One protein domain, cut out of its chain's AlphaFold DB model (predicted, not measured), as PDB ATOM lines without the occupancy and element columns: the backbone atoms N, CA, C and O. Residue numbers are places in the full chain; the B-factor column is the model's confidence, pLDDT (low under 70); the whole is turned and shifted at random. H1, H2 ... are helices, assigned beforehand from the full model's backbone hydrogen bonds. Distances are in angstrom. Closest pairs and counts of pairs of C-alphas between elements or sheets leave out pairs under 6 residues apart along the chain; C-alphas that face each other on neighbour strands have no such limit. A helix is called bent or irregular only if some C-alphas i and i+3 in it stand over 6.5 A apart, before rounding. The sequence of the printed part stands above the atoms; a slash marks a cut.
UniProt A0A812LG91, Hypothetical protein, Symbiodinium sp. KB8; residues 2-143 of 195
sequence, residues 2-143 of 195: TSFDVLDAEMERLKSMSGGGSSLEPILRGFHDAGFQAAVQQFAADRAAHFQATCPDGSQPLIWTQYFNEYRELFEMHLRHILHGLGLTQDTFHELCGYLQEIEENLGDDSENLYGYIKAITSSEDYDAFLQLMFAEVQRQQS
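AT A GLANCE: This is residues 2 to 143 of the 195 residues of the protein "Hypothetical protein" of Symbiodinium sp. KB8 (UniProt A0A812LG91). A long helical hairpin, H3 and H4, takes up much of an elongated, loosely built domain, with H2, H6 and H7 packed on one side of it; H7 crosses H3. At one end H5 turns off from H4 at nearly a right angle, with H1 packed across it, and at the other end residues 54 to 59 of the hairpin's loop stick out. The printed part has 142 residues with seven named helices, H1 to H7 in chain order, and no named strand; the class is all helix. It is loose, with a radius of gyration of the C-alphas of 17.9 A, and spans 56 by 32 by 25 A.

HOW THE PARTS SIT: Start with H1, residues 3 to 17: its Leu 7 alone only just touches H5, residues 90 to 110, with 3 pairs of C-alphas within 8 A, the closest being Leu 7 and Leu 96 at 7.2 A. Their lines are about perpendicular, at 82 degrees. Next look at H2, residues 25 to 31, which touches residues 78 to 83 of H4, residues 62 to 86, at a steep tilt of 43 degrees, opposite ways; the closest C-alphas are those of Gly 30 and Ile 82, 5.8 A apart. H3, residues 34 to 51, forms a helical hairpin with H4 at a shallow tilt of 4 degrees, opposite ways, closest at the C-alphas of Phe 36 and His 78, 7.3 A. H4 is the hub, touching four helices. It touches H5 only at the corner, and only just, with Leu 83 and Gln 90 the closest C-alphas at 7.2 A. H6, residues 112 to 125, touches H4 with residues 124 to 125 alone, closest at the C-alphas of Arg 72 and Ser 124, 5.5 A. Last, H7, residues 127 to 143, touches residues 44 to 51 of H3, about perpendicular at 80 degrees, with the C-alphas of Ala 48 and Val 138 5.2 A apart. Every O i to N i+4 pair is within hydrogen-bond range in H1, H2, H4 and H7; the counts are 11 of 14 in H3, 15 of 17 in H5 and 6 of 10 in H6.

IN THESE COORDINATES: Find C-alpha 3 at (-6.092, 30.941, -22.096), where H1 begins its 21.5 A. H2 is short, and H3 follows over 24.9 A with a kink of 32 degrees near residue 45. Find C-alpha 62 at (-18.385, 27.836, -62.503); from there H4 runs 36.8 A. H5 covers 28.2 A with a kink of 53 degrees near residue 104, H6 20.8 A, and H7 24.4 A, ending at C-alpha 143 at (5.244, 32.620, -73.727). H3, H5 and H6 are irregular: C-alphas 46 and 49 are 7.6 A apart, 106 and 109 9.6 A, and 121 and 124 7.0 A.

THE WHOLE: The two C-alphas farthest apart are those of Thr 2 and Pro 56, at 57.4 A. The printed part has no cut and no long link. Residues 105 to 110 of H5 stand free, as do residues 54 to 59. Mean pLDDT of the printed part is 91.8, and no printed residue is under 70.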
ATOM      1  N   THR A   2      -4.795  30.949 -17.358       87.50
ATOM      2  CA  THR A   2      -5.830  31.436 -18.275       87.50
ATOM      3  C   THR A   2      -5.447  31.077 -19.717       87.50
ATOM      4  O   THR A   2      -4.285  30.765 -19.969       87.50
ATOM      5  N   SER A   3      -6.400  31.094 -20.656       85.88
ATOM      6  CA  SER A   3      -6.092  30.941 -22.096       85.88
ATOM      7  C   SER A   3      -5.056  31.987 -22.545       85.88
ATOM      8  O   SER A   3      -4.115  31.652 -23.256       85.88
ATOM      9  N   PHE A   4      -5.117  33.196 -21.977       88.81
ATOM     10  CA  PHE A   4      -4.132  34.254 -22.192       88.81
ATOM     11  C   PHE A   4      -2.710  33.868 -21.743       88.81
ATOM     12  O   PHE A   4      -1.768  34.020 -22.509       88.81
ATOM     13  N   ASP A   5      -2.547  33.269 -20.552       91.88
ATOM     14  CA  ASP A   5      -1.223  32.818 -20.075       91.88
ATOM     15  C   ASP A   5      -0.605  31.742 -20.994       91.88
ATOM     16  O   ASP A   5       0.617  31.629 -21.099       91.88
ATOM     17  N   VAL A   6      -1.447  30.905 -21.618       90.94
ATOM     18  CA  VAL A   6      -1.007  29.883 -22.585       90.94
ATOM     19  C   VAL A   6      -0.575  30.551 -23.888       90.94
ATOM     20  O   VAL A   6       0.498  30.235 -24.400       90.94
ATOM     21  N   LEU A   7      -1.374  31.493 -24.398       92.38
ATOM     22  CA  LEU A   7      -1.083  32.221 -25.632       92.38
ATOM     23  C   LEU A   7       0.217  33.029 -25.522       92.38
ATOM     24  O   LEU A   7       1.061  32.937 -26.412       92.38
ATOM     25  N   ASP A   8       0.430  33.735 -24.408       93.00
ATOM     26  CA  ASP A   8       1.663  34.489 -24.146       93.00
ATOM     27  C   ASP A   8       2.902  33.583 -24.162       93.00
ATOM     28  O   ASP A   8       3.928  33.910 -24.768       93.00
ATOM     29  N   ALA A   9       2.808  32.410 -23.525       94.56
ATOM     30  CA  ALA A   9       3.898  31.440 -23.511       94.56
ATOM     31  C   ALA A   9       4.214  30.914 -24.923       94.56
ATOM     32  O   ALA A   9       5.388  30.783 -25.284       94.56
ATOM     33  N   GLU A  10       3.189  30.653 -25.740       94.62
ATOM     34  CA  GLU A  10       3.358  30.237 -27.136       94.62
ATOM     35  C   GLU A  10       3.930  31.358 -28.015       94.62
ATOM     36  O   GLU A  10       4.819  31.107 -28.833       94.62
ATOM     37  N   MET A  11       3.501  32.607 -27.819       92.56
ATOM     38  CA  MET A  11       4.037  33.760 -28.546       92.56
ATOM     39  C   MET A  11       5.522  33.985 -28.259       92.56
ATOM     40  O   MET A  11       6.310  34.171 -29.193       92.56
ATOM     41  N   GLU A  12       5.933  33.922 -26.991       94.31
ATOM     42  CA  GLU A  12       7.347  34.028 -26.617       94.31
ATOM     43  C   GLU A  12       8.163  32.842 -27.150       94.31
ATOM     44  O   GLU A  12       9.291  33.018 -27.630       94.31
ATOM     45  N   ARG A  13       7.579  31.638 -27.183       95.81
ATOM     46  CA  ARG A  13       8.215  30.476 -27.814       95.81
ATOM     47  C   ARG A  13       8.443  30.709 -29.306       95.81
ATOM     48  O   ARG A  13       9.566  30.523 -29.776       95.81
ATOM     49  N   LEU A  14       7.433  31.154 -30.047       93.81
ATOM     50  CA  LEU A  14       7.559  31.435 -31.478       93.81
ATOM     51  C   LEU A  14       8.575  32.548 -31.766       93.81
ATOM     52  O   LEU A  14       9.389  32.436 -32.685       93.81
ATOM     53  N   LYS A  15       8.591  33.591 -30.935       93.94
ATOM     54  CA  LYS A  15       9.571  34.680 -31.008       93.94
ATOM     55  C   LYS A  15      11.001  34.198 -30.767       93.94
ATOM     56  O   LYS A  15      11.928  34.668 -31.420       93.94
ATOM     57  N   SER A  16      11.206  33.213 -29.893       95.12
ATOM     58  CA  SER A  16      12.533  32.606 -29.716       95.12
ATOM     59  C   SER A  16      13.019  31.856 -30.970       95.12
ATOM     60  O   SER A  16      14.222  31.798 -31.227       95.12
ATOM     61  N   MET A  17      12.095  31.336 -31.790       94.25
ATOM     62  CA  MET A  17      12.393  30.619 -33.039       94.25
ATOM     63  C   MET A  17      12.626  31.550 -34.237       94.25
ATOM     64  O   MET A  17      13.241  31.139 -35.223       94.25
ATOM     65  N   SER A  18      12.147  32.798 -34.177       91.31
ATOM     66  CA  SER A  18      12.198  33.739 -35.304       91.31
ATOM     67  C   SER A  18      13.594  34.311 -35.572       91.31
ATOM     68  O   SER A  18      13.812  34.924 -36.615       91.31
ATOM     69  N   GLY A  19      14.555  34.125 -34.658       90.62
ATOM     70  CA  GLY A  19      15.913  34.658 -34.805       90.62
ATOM     71  C   GLY A  19      15.981  36.189 -34.752       90.62
ATOM     72  O   GLY A  19      16.888  36.775 -35.336       90.62
ATOM     73  N   GLY A  20      15.022  36.834 -34.075       89.12
ATOM     74  CA  GLY A  20      14.925  38.296 -33.966       89.12
ATOM     75  C   GLY A  20      13.859  38.934 -34.862       89.12
ATOM     76  O   GLY A  20      13.707  40.152 -34.828       89.12
ATOM     77  N   GLY A  21      13.117  38.135 -35.637       88.62
ATOM     78  CA  GLY A  21      11.931  38.573 -36.380       88.62
ATOM     79  C   GLY A  21      10.642  38.559 -35.545       88.62
ATOM     80  O   GLY A  21      10.655  38.299 -34.338       88.62
ATOM     81  N   SER A  22       9.508  38.789 -36.210       89.94
ATOM     82  CA  SER A  22       8.168  38.651 -35.616       89.94
ATOM     83  C   SER A  22       7.932  37.236 -35.065       89.94
ATOM     84  O   SER A  22       8.483  36.267 -35.590       89.94
ATOM     85  N   SER A  23       7.072  37.085 -34.052       91.25
ATOM     86  CA  SER A  23       6.594  35.769 -33.589       91.25
ATOM     87  C   SER A  23       5.883  34.977 -34.695       91.25
ATOM     88  O   SER A  23       5.739  33.767 -34.600       91.25
ATOM     89  N   LEU A  24       5.477  35.635 -35.777       91.38
ATOM     90  CA  LEU A  24       4.755  35.024 -36.889       91.38
ATOM     91  C   LEU A  24       5.672  34.550 -38.026       91.38
ATOM     92  O   LEU A  24       5.256  33.792 -38.903       91.38
ATOM     93  N   GLU A  25       6.943  34.945 -37.981       92.88
ATOM     94  CA  GLU A  25       7.969  34.577 -38.959       92.88
ATOM     95  C   GLU A  25       8.098  33.053 -39.175       92.88
ATOM     96  O   GLU A  25       8.216  32.633 -40.327       92.88
ATOM     97  N   PRO A  26       8.031  32.183 -38.141       94.62
ATOM     98  CA  PRO A  26       8.079  30.737 -38.356       94.62
ATOM     99  C   PRO A  26       6.924  30.210 -39.223       94.62
ATOM    100  O   PRO A  26       7.125  29.271 -39.993       94.62
ATOM    101  N   ILE A  27       5.739  30.821 -39.124       94.06
ATOM    102  CA  ILE A  27       4.556  30.437 -39.907       94.06
ATOM    103  C   ILE A  27       4.727  30.896 -41.356       94.06
ATOM    104  O   ILE A  27       4.584  30.089 -42.275       94.06
ATOM    105  N   LEU A  28       5.121  32.159 -41.568       92.94
ATOM    106  CA  LEU A  28       5.392  32.703 -42.905       92.94
ATOM    107  C   LEU A  28       6.474  31.909 -43.637       92.94
ATOM    108  O   LEU A  28       6.313  31.550 -44.804       92.94
ATOM    109  N   ARG A  29       7.556  31.559 -42.938       93.94
ATOM    110  CA  ARG A  29       8.617  30.714 -43.491       93.94
ATOM    111  C   ARG A  29       8.095  29.356 -43.952       93.94
ATOM    112  O   ARG A  29       8.583  28.839 -44.951       93.94
ATOM    113  N   GLY A  30       7.102  28.802 -43.259       94.19
ATOM    114  CA  GLY A  30       6.431  27.573 -43.668       94.19
ATOM    115  C   GLY A  30       5.749  27.691 -45.033       94.19
ATOM    116  O   GLY A  30       5.830  26.763 -45.833       94.19
ATOM    117  N   PHE A  31       5.138  28.836 -45.351       93.69
ATOM    118  CA  PHE A  31       4.559  29.084 -46.680       93.69
ATOM    119  C   PHE A  31       5.617  29.336 -47.760       93.69
ATOM    120  O   PHE A  31       5.371  29.070 -48.935       93.69
ATOM    121  N   HIS A  32       6.816  29.780 -47.382       93.94
ATOM    122  CA  HIS A  32       7.968  29.864 -48.284       93.94
ATOM    123  C   HIS A  32       8.689  28.524 -48.498       93.94
ATOM    124  O   HIS A  32       9.724  28.487 -49.166       93.94
ATOM    125  N   ASP A  33       8.160  27.421 -47.960       96.00
ATOM    126  CA  ASP A  33       8.684  26.086 -48.228       96.00
ATOM    127  C   ASP A  33       8.673  25.777 -49.734       96.00
ATOM    128  O   ASP A  33       7.664  25.932 -50.425       96.00
ATOM    129  N   ALA A  34       9.811  25.309 -50.249       96.25
ATOM    130  CA  ALA A  34       9.975  25.031 -51.672       96.25
ATOM    131  C   ALA A  34       9.024  23.930 -52.171       96.25
ATOM    132  O   ALA A  34       8.607  23.965 -53.330       96.25
ATOM    133  N   GLY A  35       8.668  22.968 -51.313       97.25
ATOM    134  CA  GLY A  35       7.717  21.910 -51.638       97.25
ATOM    135  C   GLY A  35       6.306  22.454 -51.829       97.25
ATOM    136  O   GLY A  35       5.654  22.131 -52.822       97.25
ATOM    137  N   PHE A  36       5.858  23.334 -50.934       96.38
ATOM    138  CA  PHE A  36       4.563  23.999 -51.073       96.38
ATOM    139  C   PHE A  36       4.494  24.915 -52.295       96.38
ATOM    140  O   PHE A  36       3.546  24.829 -53.072       96.38
ATOM    141  N   GLN A  37       5.527  25.733 -52.517       96.50
ATOM    142  CA  GLN A  37       5.600  26.604 -53.695       96.50
ATOM    143  C   GLN A  37       5.551  25.794 -54.998       96.50
ATOM    144  O   GLN A  37       4.821  26.147 -55.923       96.50
ATOM    145  N   ALA A  38       6.255  24.658 -55.055       97.25
ATOM    146  CA  ALA A  38       6.170  23.741 -56.188       97.25
ATOM    147  C   ALA A  38       4.766  23.127 -56.342       97.25
ATOM    148  O   ALA A  38       4.291  22.988 -57.467       97.25
ATOM    149  N   ALA A  39       4.086  22.792 -55.242       97.81
ATOM    150  CA  ALA A  39       2.723  22.262 -55.277       97.81
ATOM    151  C   ALA A  39       1.711  23.295 -55.800       97.81
ATOM    152  O   ALA A  39       0.891  22.953 -56.652       97.81
ATOM    153  N   VAL A  40       1.799  24.554 -55.357       97.25
ATOM    154  CA  VAL A  40       0.973  25.664 -55.868       97.25
ATOM    155  C   VAL A  40       1.246  25.903 -57.354       97.25
ATOM    156  O   VAL A  40       0.315  26.003 -58.153       97.25
ATOM    157  N   GLN A  41       2.520  25.930 -57.747       97.12
ATOM    158  CA  GLN A  41       2.917  26.113 -59.140       97.12
ATOM    159  C   GLN A  41       2.401  24.980 -60.038       97.12
ATOM    160  O   GLN A  41       1.902  25.239 -61.133       97.12
ATOM    161  N   GLN A  42       2.493  23.729 -59.580       98.00
ATOM    162  CA  GLN A  42       1.961  22.575 -60.303       98.00
ATOM    163  C   GLN A  42       0.431  22.631 -60.388       98.00
ATOM    164  O   GLN A  42      -0.130  22.418 -61.460       98.00
ATOM    165  N   PHE A  43      -0.239  22.979 -59.283       98.31
ATOM    166  CA  PHE A  43      -1.687  23.159 -59.238       98.31
ATOM    167  C   PHE A  43      -2.161  24.157 -60.301       98.31
ATOM    168  O   PHE A  43      -3.107  23.857 -61.040       98.31
ATOM    169  N   ALA A  44      -1.490  25.311 -60.385       98.00
ATOM    170  CA  ALA A  44      -1.790  26.340 -61.369       98.00
ATOM    171  C   ALA A  44      -1.506  25.832 -62.789       98.00
ATOM    172  O   ALA A  44      -2.352  25.966 -63.675       98.00
ATOM    173  N   ALA A  45      -0.358  25.181 -62.997       97.12
ATOM    174  CA  ALA A  45       0.040  24.685 -64.307       97.12
ATOM    175  C   ALA A  45      -0.966  23.681 -64.892       97.12
ATOM    176  O   ALA A  45      -1.324  23.785 -66.067       97.12
ATOM    177  N   ASP A  46      -1.469  22.763 -64.064       98.12
ATOM    178  CA  ASP A  46      -2.429  21.730 -64.469       98.12
ATOM    179  C   ASP A  46      -3.803  22.300 -64.855       98.12
ATOM    180  O   ASP A  46      -4.538  21.690 -65.634       98.12
ATOM    181  N   ARG A  47      -4.171  23.468 -64.314       97.62
ATOM    182  CA  ARG A  47      -5.507  24.073 -64.485       97.62
ATOM    183  C   ARG A  47      -5.519  25.286 -65.408       97.62
ATOM    184  O   ARG A  47      -6.602  25.689 -65.833       97.62
ATOM    185  N   ALA A  48      -4.359  25.838 -65.760       95.75
ATOM    186  CA  ALA A  48      -4.216  27.064 -66.547       95.75
ATOM    187  C   ALA A  48      -5.061  27.066 -67.833       95.75
ATOM    188  O   ALA A  48      -5.736  28.047 -68.131       95.75
ATOM    189  N   ALA A  49      -5.123  25.944 -68.557       94.44
ATOM    190  CA  ALA A  49      -5.913  25.835 -69.786       94.44
ATOM    191  C   ALA A  49      -7.401  26.209 -69.605       94.44
ATOM    192  O   ALA A  49      -8.017  26.751 -70.520       94.44
ATOM    193  N   HIS A  50      -7.981  25.988 -68.420       95.19
ATOM    194  CA  HIS A  50      -9.373  26.349 -68.126       95.19
ATOM    195  C   HIS A  50      -9.598  27.852 -67.923       95.19
ATOM    196  O   HIS A  50     -10.741  28.304 -67.992       95.19
ATOM    197  N   PHE A  51      -8.535  28.619 -67.681       94.06
ATOM    198  CA  PHE A  51      -8.587  30.068 -67.485       94.06
ATOM    199  C   PHE A  51      -8.427  30.850 -68.794       94.06
ATOM    200  O   PHE A  51      -8.543  32.069 -68.798       94.06
ATOM    201  N   GLN A  52      -8.228  30.157 -69.921       88.75
ATOM    202  CA  GLN A  52      -8.268  30.762 -71.257       88.75
ATOM    203  C   GLN A  52      -9.700  30.999 -71.759       88.75
ATOM    204  O   GLN A  52      -9.913  31.793 -72.674       88.75
ATOM    205  N   ALA A  53     -10.682  30.292 -71.194       80.00
ATOM    206  CA  ALA A  53     -12.073  30.395 -71.607       80.00
ATOM    207  C   ALA A  53     -12.737  31.628 -70.981       80.00
ATOM    208  O   ALA A  53     -12.858  31.725 -69.763       80.00
ATOM    209  N   THR A  54     -13.221  32.538 -71.822       76.38
ATOM    210  CA  THR A  54     -14.061  33.672 -71.415       76.38
ATOM    211  C   THR A  54     -15.515  33.389 -71.775       76.38
ATOM    212  O   THR A  54     -15.800  32.994 -72.910       76.38
ATOM    213  N   CYS A  55     -16.453  33.608 -70.851       78.50
ATOM    214  CA  CYS A  55     -17.868  33.596 -71.214       78.50
ATOM    215  C   CYS A  55     -18.206  34.877 -72.007       78.50
ATOM    216  O   CYS A  55     -17.760  35.959 -71.618       78.50
ATOM    217  N   PRO A  56     -19.005  34.800 -73.090       73.12
ATOM    218  CA  PRO A  56     -19.365  35.974 -73.896       73.12
ATOM    219  C   PRO A  56     -20.106  37.078 -73.131       73.12
ATOM    220  O   PRO A  56     -20.130  38.223 -73.567       73.12
ATOM    221  N   ASP A  57     -20.734  36.733 -72.010       79.69
ATOM    222  CA  ASP A  57     -21.475  37.644 -71.136       79.69
ATOM    223  C   ASP A  57     -20.597  38.293 -70.049       79.69
ATOM    224  O   ASP A  57     -21.113  39.017 -69.198       79.69
ATOM    225  N   GLY A  58     -19.285  38.027 -70.052       80.81
ATOM    226  CA  GLY A  58     -18.345  38.495 -69.034       80.81
ATOM    227  C   GLY A  58     -18.427  37.734 -67.708       80.81
ATOM    228  O   GLY A  58     -17.697  38.064 -66.773       80.81
ATOM    229  N   SER A  59     -19.288  36.714 -67.606       87.69
ATOM    230  CA  SER A  59     -19.335  35.852 -66.429       87.69
ATOM    231  C   SER A  59     -18.104  34.946 -66.351       87.69
ATOM    232  O   SER A  59     -17.396  34.704 -67.330       87.69
ATOM    233  N   GLN A  60     -17.844  34.429 -65.155       90.81
ATOM    234  CA  GLN A  60     -16.765  33.477 -64.938       90.81
ATOM    235  C   GLN A  60     -17.305  32.042 -64.976       90.81
ATOM    236  O   GLN A  60     -18.365  31.772 -64.402       90.81
ATOM    237  N   PRO A  61     -16.592  31.099 -65.616       93.50
ATOM    238  CA  PRO A  61     -16.951  29.688 -65.579       93.50
ATOM    239  C   PRO A  61     -17.078  29.159 -64.142       93.50
ATOM    240  O   PRO A  61     -16.167  29.319 -63.335       93.50
ATOM    241  N   LEU A  62     -18.159  28.429 -63.837       94.19
ATOM    242  CA  LEU A  62     -18.385  27.836 -62.503       94.19
ATOM    243  C   LEU A  62     -17.234  26.931 -62.030       94.19
ATOM    244  O   LEU A  62     -16.993  26.795 -60.832       94.19
ATOM    245  N   ILE A  63     -16.506  26.322 -62.969       96.19
ATOM    246  CA  ILE A  63     -15.347  25.480 -62.660       96.19
ATOM    247  C   ILE A  63     -14.209  26.272 -61.990       96.19
ATOM    248  O   ILE A  63     -13.450  25.699 -61.214       96.19
ATOM    249  N   TRP A  64     -14.112  27.589 -62.213       95.62
ATOM    250  CA  TRP A  64     -13.111  28.430 -61.548       95.62
ATOM    251  C   TRP A  64     -13.357  28.507 -60.041       95.62
ATOM    252  O   TRP A  64     -12.410  28.408 -59.266       95.62
ATOM    253  N   THR A  65     -14.622  28.578 -59.612       96.00
ATOM    254  CA  THR A  65     -14.981  28.521 -58.187       96.00
ATOM    255  C   THR A  65     -14.615  27.173 -57.570       96.00
ATOM    256  O   THR A  65     -14.143  27.124 -56.437       96.00
ATOM    257  N   GLN A  66     -14.783  26.072 -58.311       97.38
ATOM    258  CA  GLN A  66     -14.339  24.759 -57.841       97.38
ATOM    259  C   GLN A  66     -12.817  24.735 -57.640       97.38
ATOM    260  O   GLN A  66     -12.351  24.323 -56.581       97.38
ATOM    261  N   TYR A  67     -12.048  25.227 -58.612       97.88
ATOM    262  CA  TYR A  67     -10.592  25.296 -58.491       97.88
ATOM    263  C   TYR A  67     -10.133  26.220 -57.365       97.88
ATOM    264  O   TYR A  67      -9.174  25.892 -56.676       97.88
ATOM    265  N   PHE A  68     -10.836  27.320 -57.113       97.75
ATOM    266  CA  PHE A  68     -10.537  28.166 -55.963       97.75
ATOM    267  C   PHE A  68     -10.724  27.430 -54.629       97.75
ATOM    268  O   PHE A  68      -9.881  27.536 -53.742       97.75
ATOM    269  N   ASN A  69     -11.777  26.618 -54.492       97.56
ATOM    270  CA  ASN A  69     -11.967  25.802 -53.290       97.56
ATOM    271  C   ASN A  69     -10.853  24.752 -53.132       97.56
ATOM    272  O   ASN A  69     -10.322  24.595 -52.037       97.56
ATOM    273  N   GLU A  70     -10.440  24.090 -54.218       98.12
ATOM    274  CA  GLU A  70      -9.307  23.149 -54.190       98.12
ATOM    275  C   GLU A  70      -7.986  23.849 -53.810       98.12
ATOM    276  O   GLU A  70      -7.181  23.304 -53.053       98.12
ATOM    277  N   TYR A  71      -7.769  25.075 -54.296       97.50
ATOM    278  CA  TYR A  71      -6.623  25.910 -53.933       97.50
ATOM    279  C   TYR A  71      -6.630  26.267 -52.438       97.50
ATOM    280  O   TYR A  71      -5.611  26.122 -51.760       97.50
ATOM    281  N   ARG A  72      -7.791  26.649 -51.892       97.31
ATOM    282  CA  ARG A  72      -7.967  26.902 -50.454       97.31
ATOM    283  C   ARG A  72      -7.685  25.667 -49.609       97.31
ATOM    284  O   ARG A  72      -6.977  25.760 -48.610       97.31
ATOM    285  N   GLU A  73      -8.182  24.504 -50.021       97.19
ATOM    286  CA  GLU A  73      -7.918  23.237 -49.329       97.19
ATOM    287  C   GLU A  73      -6.424  22.887 -49.309       97.19
ATOM    288  O   GLU A  73      -5.917  22.399 -48.292       97.19
ATOM    289  N   LEU A  74      -5.701  23.171 -50.398       97.00
ATOM    290  CA  LEU A  74      -4.251  22.995 -50.478       97.00
ATOM    291  C   LEU A  74      -3.516  23.900 -49.475       97.00
ATOM    292  O   LEU A  74      -2.620  23.424 -48.772       97.00
ATOM    293  N   PHE A  75      -3.929  25.165 -49.350       95.69
ATOM    294  CA  PHE A  75      -3.400  26.091 -48.342       95.69
ATOM    295  C   PHE A  75      -3.711  25.640 -46.913       95.69
ATOM    296  O   PHE A  75      -2.802  25.574 -46.088       95.69
ATOM    297  N   GLU A  76      -4.956  25.264 -46.626       95.50
ATOM    298  CA  GLU A  76      -5.389  24.825 -45.294       95.50
ATOM    299  C   GLU A  76      -4.685  23.530 -44.859       95.50
ATOM    300  O   GLU A  76      -4.309  23.348 -43.698       95.50
ATOM    301  N   MET A  77      -4.472  22.594 -45.787       96.69
ATOM    302  CA  MET A  77      -3.680  21.393 -45.521       96.69
ATOM    303  C   MET A  77      -2.231  21.743 -45.161       96.69
ATOM    304  O   MET A  77      -1.687  21.174 -44.209       96.69
ATOM    305  N   HIS A  78      -1.614  22.676 -45.890       96.69
ATOM    306  CA  HIS A  78      -0.241  23.097 -45.621       96.69
ATOM    307  C   HIS A  78      -0.120  23.892 -44.319       96.69
ATOM    308  O   HIS A  78       0.780  23.630 -43.524       96.69
ATOM    309  N   LEU A  79      -1.075  24.778 -44.031       95.62
ATOM    310  CA  LEU A  79      -1.159  25.492 -42.759       95.62
ATOM    311  C   LEU A  79      -1.215  24.508 -41.587       95.62
ATOM    312  O   LEU A  79      -0.409  24.610 -40.664       95.62
ATOM    313  N   ARG A  80      -2.084  23.491 -41.649       96.94
ATOM    314  CA  ARG A  80      -2.139  22.436 -40.621       96.94
ATOM    315  C   ARG A  80      -0.803  21.708 -40.458       96.94
ATOM    316  O   ARG A  80      -0.421  21.394 -39.332       96.94
ATOM    317  N   HIS A  81      -0.080  21.462 -41.551       97.56
ATOM    318  CA  HIS A  81       1.253  20.861 -41.498       97.56
ATOM    319  C   HIS A  81       2.271  21.769 -40.786       97.56
ATOM    320  O   HIS A  81       2.996  21.294 -39.908       97.56
ATOM    321  N   ILE A  82       2.283  23.068 -41.102       96.56
ATOM    322  CA  ILE A  82       3.132  24.074 -40.441       96.56
ATOM    323  C   ILE A  82       2.814  24.135 -38.946       96.56
ATOM    324  O   ILE A  82       3.719  24.005 -38.120       96.56
ATOM    325  N   LEU A  83       1.534  24.282 -38.589       96.31
ATOM    326  CA  LEU A  83       1.092  24.374 -37.196       96.31
ATOM    327  C   LEU A  83       1.503  23.130 -36.405       96.31
ATOM    328  O   LEU A  83       2.102  23.255 -35.338       96.31
ATOM    329  N   HIS A  84       1.299  21.938 -36.970       97.31
ATOM    330  CA  HIS A  84       1.751  20.693 -36.355       97.31
ATOM    331  C   HIS A  84       3.278  20.653 -36.175       97.31
ATOM    332  O   HIS A  84       3.760  20.265 -35.111       97.31
ATOM    333  N   GLY A  85       4.054  21.081 -37.178       97.06
ATOM    334  CA  GLY A  85       5.517  21.174 -37.086       97.06
ATOM    335  C   GLY A  85       6.001  22.151 -36.009       97.06
ATOM    336  O   GLY A  85       7.047  21.936 -35.398       97.06
ATOM    337  N   LEU A  86       5.210  23.187 -35.731       96.62
ATOM    338  CA  LEU A  86       5.452  24.139 -34.652       96.62
ATOM    339  C   LEU A  86       4.896  23.672 -33.302       96.62
ATOM    340  O   LEU A  86       5.166  24.338 -32.309       96.62
ATOM    341  N   GLY A  87       4.155  22.565 -33.228       96.25
ATOM    342  CA  GLY A  87       3.481  22.121 -32.003       96.25
ATOM    343  C   GLY A  87       2.277  22.983 -31.609       96.25
ATOM    344  O   GLY A  87       1.897  22.990 -30.443       96.25
ATOM    345  N   LEU A  88       1.696  23.718 -32.558       96.31
ATOM    346  CA  LEU A  88       0.494  24.524 -32.364       96.31
ATOM    347  C   LEU A  88      -0.754  23.738 -32.773       96.31
ATOM    348  O   LEU A  88      -0.755  23.010 -33.767       96.31
ATOM    349  N   THR A  89      -1.836  23.922 -32.020       95.94
ATOM    350  CA  THR A  89      -3.161  23.436 -32.421       95.94
ATOM    351  C   THR A  89      -3.867  24.474 -33.294       95.94
ATOM    352  O   THR A  89      -3.524  25.658 -33.267       95.94
ATOM    353  N   GLN A  90      -4.870  24.038 -34.058       94.88
ATOM    354  CA  GLN A  90      -5.695  24.947 -34.857       94.88
ATOM    355  C   GLN A  90      -6.463  25.940 -33.972       94.88
ATOM    356  O   GLN A  90      -6.527  27.118 -34.303       94.88
ATOM    357  N   ASP A  91      -6.954  25.497 -32.811       95.38
ATOM    358  CA  ASP A  91      -7.650  26.367 -31.856       95.38
ATOM    359  C   ASP A  91      -6.720  27.464 -31.322       95.38
ATOM    360  O   ASP A  91      -7.075  28.639 -31.343       95.38
ATOM    361  N   THR A  92      -5.486  27.111 -30.942       94.12
ATOM    362  CA  THR A  92      -4.474  28.094 -30.515       94.12
ATOM    363  C   THR A  92      -4.136  29.085 -31.629       94.12
ATOM    364  O   THR A  92      -3.936  30.268 -31.365       94.12
ATOM    365  N   PHE A  93      -4.082  28.630 -32.883       94.00
ATOM    366  CA  PHE A  93      -3.868  29.525 -34.018       94.00
ATOM    367  C   PHE A  93      -5.051  30.480 -34.234       94.00
ATOM    368  O   PHE A  93      -4.835  31.660 -34.496       94.00
ATOM    369  N   HIS A  94      -6.292  30.017 -34.070       92.56
ATOM    370  CA  HIS A  94      -7.465  30.892 -34.132       92.56
ATOM    371  C   HIS A  94      -7.482  31.926 -32.997       92.56
ATOM    372  O   HIS A  94      -7.786  33.090 -33.255       92.56
ATOM    373  N   GLU A  95      -7.114  31.536 -31.773       93.38
ATOM    374  CA  GLU A  95      -6.947  32.474 -30.650       93.38
ATOM    375  C   GLU A  95      -5.884  33.536 -30.967       93.38
ATOM    376  O   GLU A  95      -6.118  34.725 -30.753       93.38
ATOM    377  N   LEU A  96      -4.755  33.131 -31.560       91.56
ATOM    378  CA  LEU A  96      -3.715  34.052 -32.023       91.56
ATOM    379  C   LEU A  96      -4.243  35.021 -33.091       91.56
ATOM    380  O   LEU A  96      -3.981  36.215 -32.995       91.56
ATOM    381  N   CYS A  97      -4.991  34.542 -34.087       91.00
ATOM    382  CA  CYS A  97      -5.592  35.409 -35.104       91.00
ATOM    383  C   CYS A  97      -6.569  36.423 -34.492       91.00
ATOM    384  O   CYS A  97      -6.517  37.596 -34.854       91.00
ATOM    385  N   GLY A  98      -7.406  35.998 -33.539       90.12
ATOM    386  CA  GLY A  98      -8.299  36.900 -32.808       90.12
ATOM    387  C   GLY A  98      -7.527  37.972 -32.038       90.12
ATOM    388  O   GLY A  98      -7.832  39.155 -32.149       90.12
ATOM    389  N   TYR A  99      -6.459  37.577 -31.344       90.31
ATOM    390  CA  TYR A  99      -5.578  38.510 -30.642       90.31
ATOM    391  C   TYR A  99      -4.897  39.515 -31.587       90.31
ATOM    392  O   TYR A  99      -4.819  40.704 -31.285       90.31
ATOM    393  N   LEU A 100      -4.425  39.065 -32.754       87.81
ATOM    394  CA  LEU A 100      -3.830  39.947 -33.762       87.81
ATOM    395  C   LEU A 100      -4.845  40.954 -34.317       87.81
ATOM    396  O   LEU A 100      -4.493  42.117 -34.502       87.81
ATOM    397  N   GLN A 101      -6.090  40.532 -34.535       87.44
ATOM    398  CA  GLN A 101      -7.165  41.428 -34.958       87.44
ATOM    399  C   GLN A 101      -7.479  42.479 -33.877       87.44
ATOM    400  O   GLN A 101      -7.598  43.662 -34.185       87.44
ATOM    401  N   GLU A 102      -7.539  42.087 -32.600       90.06
ATOM    402  CA  GLU A 102      -7.716  43.041 -31.495       90.06
ATOM    403  C   GLU A 102      -6.561  44.052 -31.419       90.06
ATOM    404  O   GLU A 102      -6.775  45.230 -31.126       90.06
ATOM    405  N   ILE A 103      -5.326  43.618 -31.686       86.50
ATOM    406  CA  ILE A 103      -4.176  44.524 -31.781       86.50
ATOM    407  C   ILE A 103      -4.361  45.516 -32.933       86.50
ATOM    408  O   ILE A 103      -4.123  46.706 -32.732       86.50
ATOM    409  N   GLU A 104      -4.764  45.049 -34.116       86.19
ATOM    410  CA  GLU A 104      -4.991  45.893 -35.297       86.19
ATOM    411  C   GLU A 104      -6.021  46.993 -35.004       86.19
ATOM    412  O   GLU A 104      -5.755  48.175 -35.235       86.19
ATOM    413  N   GLU A 105      -7.152  46.623 -34.397       88.19
ATOM    414  CA  GLU A 105      -8.220  47.559 -34.022       88.19
ATOM    415  C   GLU A 105      -7.757  48.612 -32.994       88.19
ATOM    416  O   GLU A 105      -8.263  49.738 -32.987       88.19
ATOM    417  N   ASN A 106      -6.776  48.278 -32.148       88.88
ATOM    418  CA  ASN A 106      -6.274  49.155 -31.087       88.88
ATOM    419  C   ASN A 106      -5.057  50.009 -31.487       88.88
ATOM    420  O   ASN A 106      -4.875  51.092 -30.924       88.88
ATOM    421  N   LEU A 107      -4.205  49.537 -32.405       83.25
ATOM    422  CA  LEU A 107      -2.969  50.226 -32.808       83.25
ATOM    423  C   LEU A 107      -3.161  51.228 -33.958       83.25
ATOM    424  O   LEU A 107      -2.323  52.115 -34.119       83.25
ATOM    425  N   GLY A 108      -4.241  51.126 -34.738       79.38
ATOM    426  CA  GLY A 108      -4.467  52.003 -35.892       79.38
ATOM    427  C   GLY A 108      -3.392  51.856 -36.985       79.38
ATOM    428  O   GLY A 108      -2.877  50.761 -37.221       79.38
ATOM    429  N   ASP A 109      -3.049  52.966 -37.652       78.56
ATOM    430  CA  ASP A 109      -2.164  52.998 -38.836       78.56
ATOM    431  C   ASP A 109      -0.692  52.614 -38.561       78.56
ATOM    432  O   ASP A 109       0.059  52.360 -39.501       78.56
ATOM    433  N   ASP A 110      -0.255  52.506 -37.301       75.88
ATOM    434  CA  ASP A 110       1.155  52.252 -36.949       75.88
ATOM    435  C   ASP A 110       1.569  50.759 -37.047       75.88
ATOM    436  O   ASP A 110       2.633  50.353 -36.571       75.88
ATOM    437  N   SER A 111       0.746  49.904 -37.667       72.56
ATOM    438  CA  SER A 111       0.908  48.440 -37.693       72.56
ATOM    439  C   SER A 111       1.488  47.873 -39.004       72.56
ATOM    440  O   SER A 111       1.146  46.762 -39.413       72.56
ATOM    441  N   GLU A 112       2.423  48.583 -39.652       71.56
ATOM    442  CA  GLU A 112       2.952  48.254 -40.997       71.56
ATOM    443  C   GLU A 112       3.383  46.779 -41.193       71.56
ATOM    444  O   GLU A 112       3.227  46.219 -42.279       71.56
ATOM    445  N   ASN A 113       3.869  46.105 -40.144       76.75
ATOM    446  CA  ASN A 113       4.303  44.702 -40.222       76.75
ATOM    447  C   ASN A 113       3.172  43.675 -40.041       76.75
ATOM    448  O   ASN A 113       3.309  42.530 -40.478       76.75
ATOM    449  N   LEU A 114       2.071  44.054 -39.390       81.94
ATOM    450  CA  LEU A 114       0.953  43.150 -39.126       81.94
ATOM    451  C   LEU A 114       0.111  42.939 -40.386       81.94
ATOM    452  O   LEU A 114      -0.241  41.805 -40.708       81.94
ATOM    453  N   TYR A 115      -0.120  44.011 -41.148       81.50
ATOM    454  CA  TYR A 115      -0.897  43.953 -42.384       81.50
ATOM    455  C   TYR A 115      -0.285  42.996 -43.413       81.50
ATOM    456  O   TYR A 115      -0.988  42.186 -44.015       81.50
ATOM    457  N   GLY A 116       1.043  43.031 -43.577       81.69
ATOM    458  CA  GLY A 116       1.751  42.112 -44.469       81.69
ATOM    459  C   GLY A 116       1.568  40.645 -44.072       81.69
ATOM    460  O   GLY A 116       1.380  39.795 -44.940       81.69
ATOM    461  N   TYR A 117       1.559  40.356 -42.767       84.25
ATOM    462  CA  TYR A 117       1.302  39.012 -42.261       84.25
ATOM    463  C   TYR A 117      -0.139  38.574 -42.507       84.25
ATOM    464  O   TYR A 117      -0.343  37.519 -43.106       84.25
ATOM    465  N   ILE A 118      -1.120  39.375 -42.069       84.44
ATOM    466  CA  ILE A 118      -2.544  39.048 -42.217       84.44
ATOM    467  C   ILE A 118      -2.840  38.805 -43.690       84.44
ATOM    468  O   ILE A 118      -3.351  37.749 -44.040       84.44
ATOM    469  N   LYS A 119      -2.400  39.713 -44.566       85.19
ATOM    470  CA  LYS A 119      -2.547  39.563 -46.014       85.19
ATOM    471  C   LYS A 119      -1.899  38.286 -46.553       85.19
ATOM    472  O   LYS A 119      -2.460  37.656 -47.443       85.19
ATOM    473  N   ALA A 120      -0.729  37.891 -46.050       84.25
ATOM    474  CA  ALA A 120      -0.076  36.662 -46.491       84.25
ATOM    475  C   ALA A 120      -0.877  35.413 -46.087       84.25
ATOM    476  O   ALA A 120      -1.089  34.539 -46.927       84.25
ATOM    477  N   ILE A 121      -1.367  35.343 -44.845       85.31
ATOM    478  CA  ILE A 121      -2.134  34.180 -44.367       85.31
ATOM    479  C   ILE A 121      -3.560  34.131 -44.923       85.31
ATOM    480  O   ILE A 121      -4.098  33.043 -45.094       85.31
ATOM    481  N   THR A 122      -4.159  35.281 -45.242       86.94
ATOM    482  CA  THR A 122      -5.494  35.362 -45.855       86.94
ATOM    483  C   THR A 122      -5.447  35.372 -47.378       86.94
ATOM    484  O   THR A 122      -6.496  35.368 -48.013       86.94
ATOM    485  N   SER A 123      -4.259  35.324 -47.993       89.31
ATOM    486  CA  SER A 123      -4.116  35.307 -49.456       89.31
ATOM    487  C   SER A 123      -4.822  34.124 -50.122       89.31
ATOM    488  O   SER A 123      -5.216  34.222 -51.281       89.31
ATOM    489  N   SER A 124      -5.037  33.019 -49.400       91.56
ATOM    490  CA  SER A 124      -5.831  31.888 -49.888       91.56
ATOM    491  C   SER A 124      -7.318  32.211 -50.039       91.56
ATOM    492  O   SER A 124      -8.000  31.569 -50.830       91.56
ATOM    493  N   GLU A 125      -7.825  33.191 -49.293       94.81
ATOM    494  CA  GLU A 125      -9.223  33.635 -49.306       94.81
ATOM    495  C   GLU A 125      -9.488  34.723 -50.358       94.81
ATOM    496  O   GLU A 125     -10.643  35.030 -50.658       94.81
ATOM    497  N   ASP A 126      -8.433  35.292 -50.942       95.38
ATOM    498  CA  ASP A 126      -8.529  36.325 -51.965       95.38
ATOM    499  C   ASP A 126      -8.711  35.686 -53.352       95.38
ATOM    500  O   ASP A 126      -7.774  35.198 -53.992       95.38
ATOM    501  N   TYR A 127      -9.962  35.678 -53.813       95.44
ATOM    502  CA  TYR A 127     -10.321  35.140 -55.121       95.44
ATOM    503  C   TYR A 127      -9.681  35.921 -56.277       95.44
ATOM    504  O   TYR A 127      -9.294  35.316 -57.277       95.44
ATOM    505  N   ASP A 128      -9.499  37.236 -56.145       93.69
ATOM    506  CA  ASP A 128      -8.864  38.046 -57.186       93.69
ATOM    507  C   ASP A 128      -7.364  37.740 -57.272       93.69
ATOM    508  O   ASP A 128      -6.825  37.591 -58.373       93.69
ATOM    509  N   ALA A 129      -6.691  37.556 -56.131       93.69
ATOM    510  CA  ALA A 129      -5.301  37.096 -56.094       93.69
ATOM    511  C   ALA A 129      -5.148  35.696 -56.716       93.69
ATOM    512  O   ALA A 129      -4.200  35.446 -57.467       93.69
ATOM    513  N   PHE A 130      -6.105  34.799 -56.466       96.06
ATOM    514  CA  PHE A 130      -6.161  33.496 -57.127       96.06
ATOM    515  C   PHE A 130      -6.300  33.627 -58.653       96.06
ATOM    516  O   PHE A 130      -5.560  32.976 -59.393       96.06
ATOM    517  N   LEU A 131      -7.191  34.491 -59.150       94.88
ATOM    518  CA  LEU A 131      -7.326  34.726 -60.591       94.88
ATOM    519  C   LEU A 131      -6.040  35.290 -61.200       94.88
ATOM    520  O   LEU A 131      -5.623  34.835 -62.265       94.88
ATOM    521  N   GLN A 132      -5.380  36.229 -60.519       94.00
ATOM    522  CA  GLN A 132      -4.091  36.770 -60.960       94.00
ATOM    523  C   GLN A 132      -3.022  35.678 -61.066       94.00
ATOM    524  O   GLN A 132      -2.315  35.628 -62.072       94.00
ATOM    525  N   LEU A 133      -2.940  34.777 -60.080       95.44
ATOM    526  CA  LEU A 133      -2.043  33.619 -60.121       95.44
ATOM    527  C   LEU A 133      -2.324  32.744 -61.352       95.44
ATOM    528  O   LEU A 133      -1.404  32.409 -62.100       95.44
ATOM    529  N   MET A 134      -3.592  32.399 -61.582       96.94
ATOM    530  CA  MET A 134      -3.978  31.536 -62.699       96.94
ATOM    531  C   MET A 134      -3.724  32.201 -64.057       96.94
ATOM    532  O   MET A 134      -3.228  31.546 -64.973       96.94
ATOM    533  N   PHE A 135      -4.002  33.497 -64.197       94.75
ATOM    534  CA  PHE A 135      -3.734  34.232 -65.433       94.75
ATOM    535  C   PHE A 135      -2.243  34.427 -65.702       94.75
ATOM    536  O   PHE A 135      -1.808  34.237 -66.839       94.75
ATOM    537  N   ALA A 136      -1.448  34.733 -64.674       93.75
ATOM    538  CA  ALA A 136       0.006  34.792 -64.797       93.75
ATOM    539  C   ALA A 136       0.569  33.444 -65.272       93.75
ATOM    540  O   ALA A 136       1.456  33.397 -66.126       93.75
ATOM    541  N   GLU A 137       0.007  32.338 -64.782       96.25
ATOM    542  CA  GLU A 137       0.395  31.004 -65.224       96.25
ATOM    543  C   GLU A 137      -0.008  30.716 -66.679       96.25
ATOM    544  O   GLU A 137       0.792  30.157 -67.431       96.25
ATOM    545  N   VAL A 138      -1.199  31.141 -67.118       94.00
ATOM    546  CA  VAL A 138      -1.602  31.051 -68.535       94.00
ATOM    547  C   VAL A 138      -0.609  31.791 -69.432       94.00
ATOM    548  O   VAL A 138      -0.109  31.206 -70.396       94.00
ATOM    549  N   GLN A 139      -0.274  33.037 -69.089       90.69
ATOM    550  CA  GLN A 139       0.698  33.844 -69.834       90.69
ATOM    551  C   GLN A 139       2.082  33.176 -69.863       90.69
ATOM    552  O   GLN A 139       2.737  33.088 -70.907       90.69
ATOM    553  N   ARG A 140       2.528  32.620 -68.728       92.62
ATOM    554  CA  ARG A 140       3.790  31.873 -68.641       92.62
ATOM    555  C   ARG A 140       3.802  30.666 -69.582       92.62
ATOM    556  O   ARG A 140       4.808  30.421 -70.243       92.62
ATOM    557  N   GLN A 141       2.711  29.908 -69.668       92.75
ATOM    558  CA  GLN A 141       2.627  28.759 -70.578       92.75
ATOM    559  C   GLN A 141       2.593  29.179 -72.052       92.75
ATOM    560  O   GLN A 141       3.222  28.523 -72.883       92.75
ATOM    561  N   GLN A 142       1.910  30.279 -72.374       88.75
ATOM    562  CA  GLN A 142       1.834  30.810 -73.737       88.75
ATOM    563  C   GLN A 142       3.188  31.347 -74.221       88.75
ATOM    564  O   GLN A 142       3.622  31.005 -75.319       88.75
ATOM    565  N   SER A 143       3.915  32.087 -73.380       87.38
ATOM    566  CA  SER A 143       5.244  32.620 -73.727       87.38
ATOM    567  C   SER A 143       6.302  31.532 -73.976       87.38
ATOM    568  O   SER A 143       7.212  31.722 -74.788       87.38
TER     569      SER A 143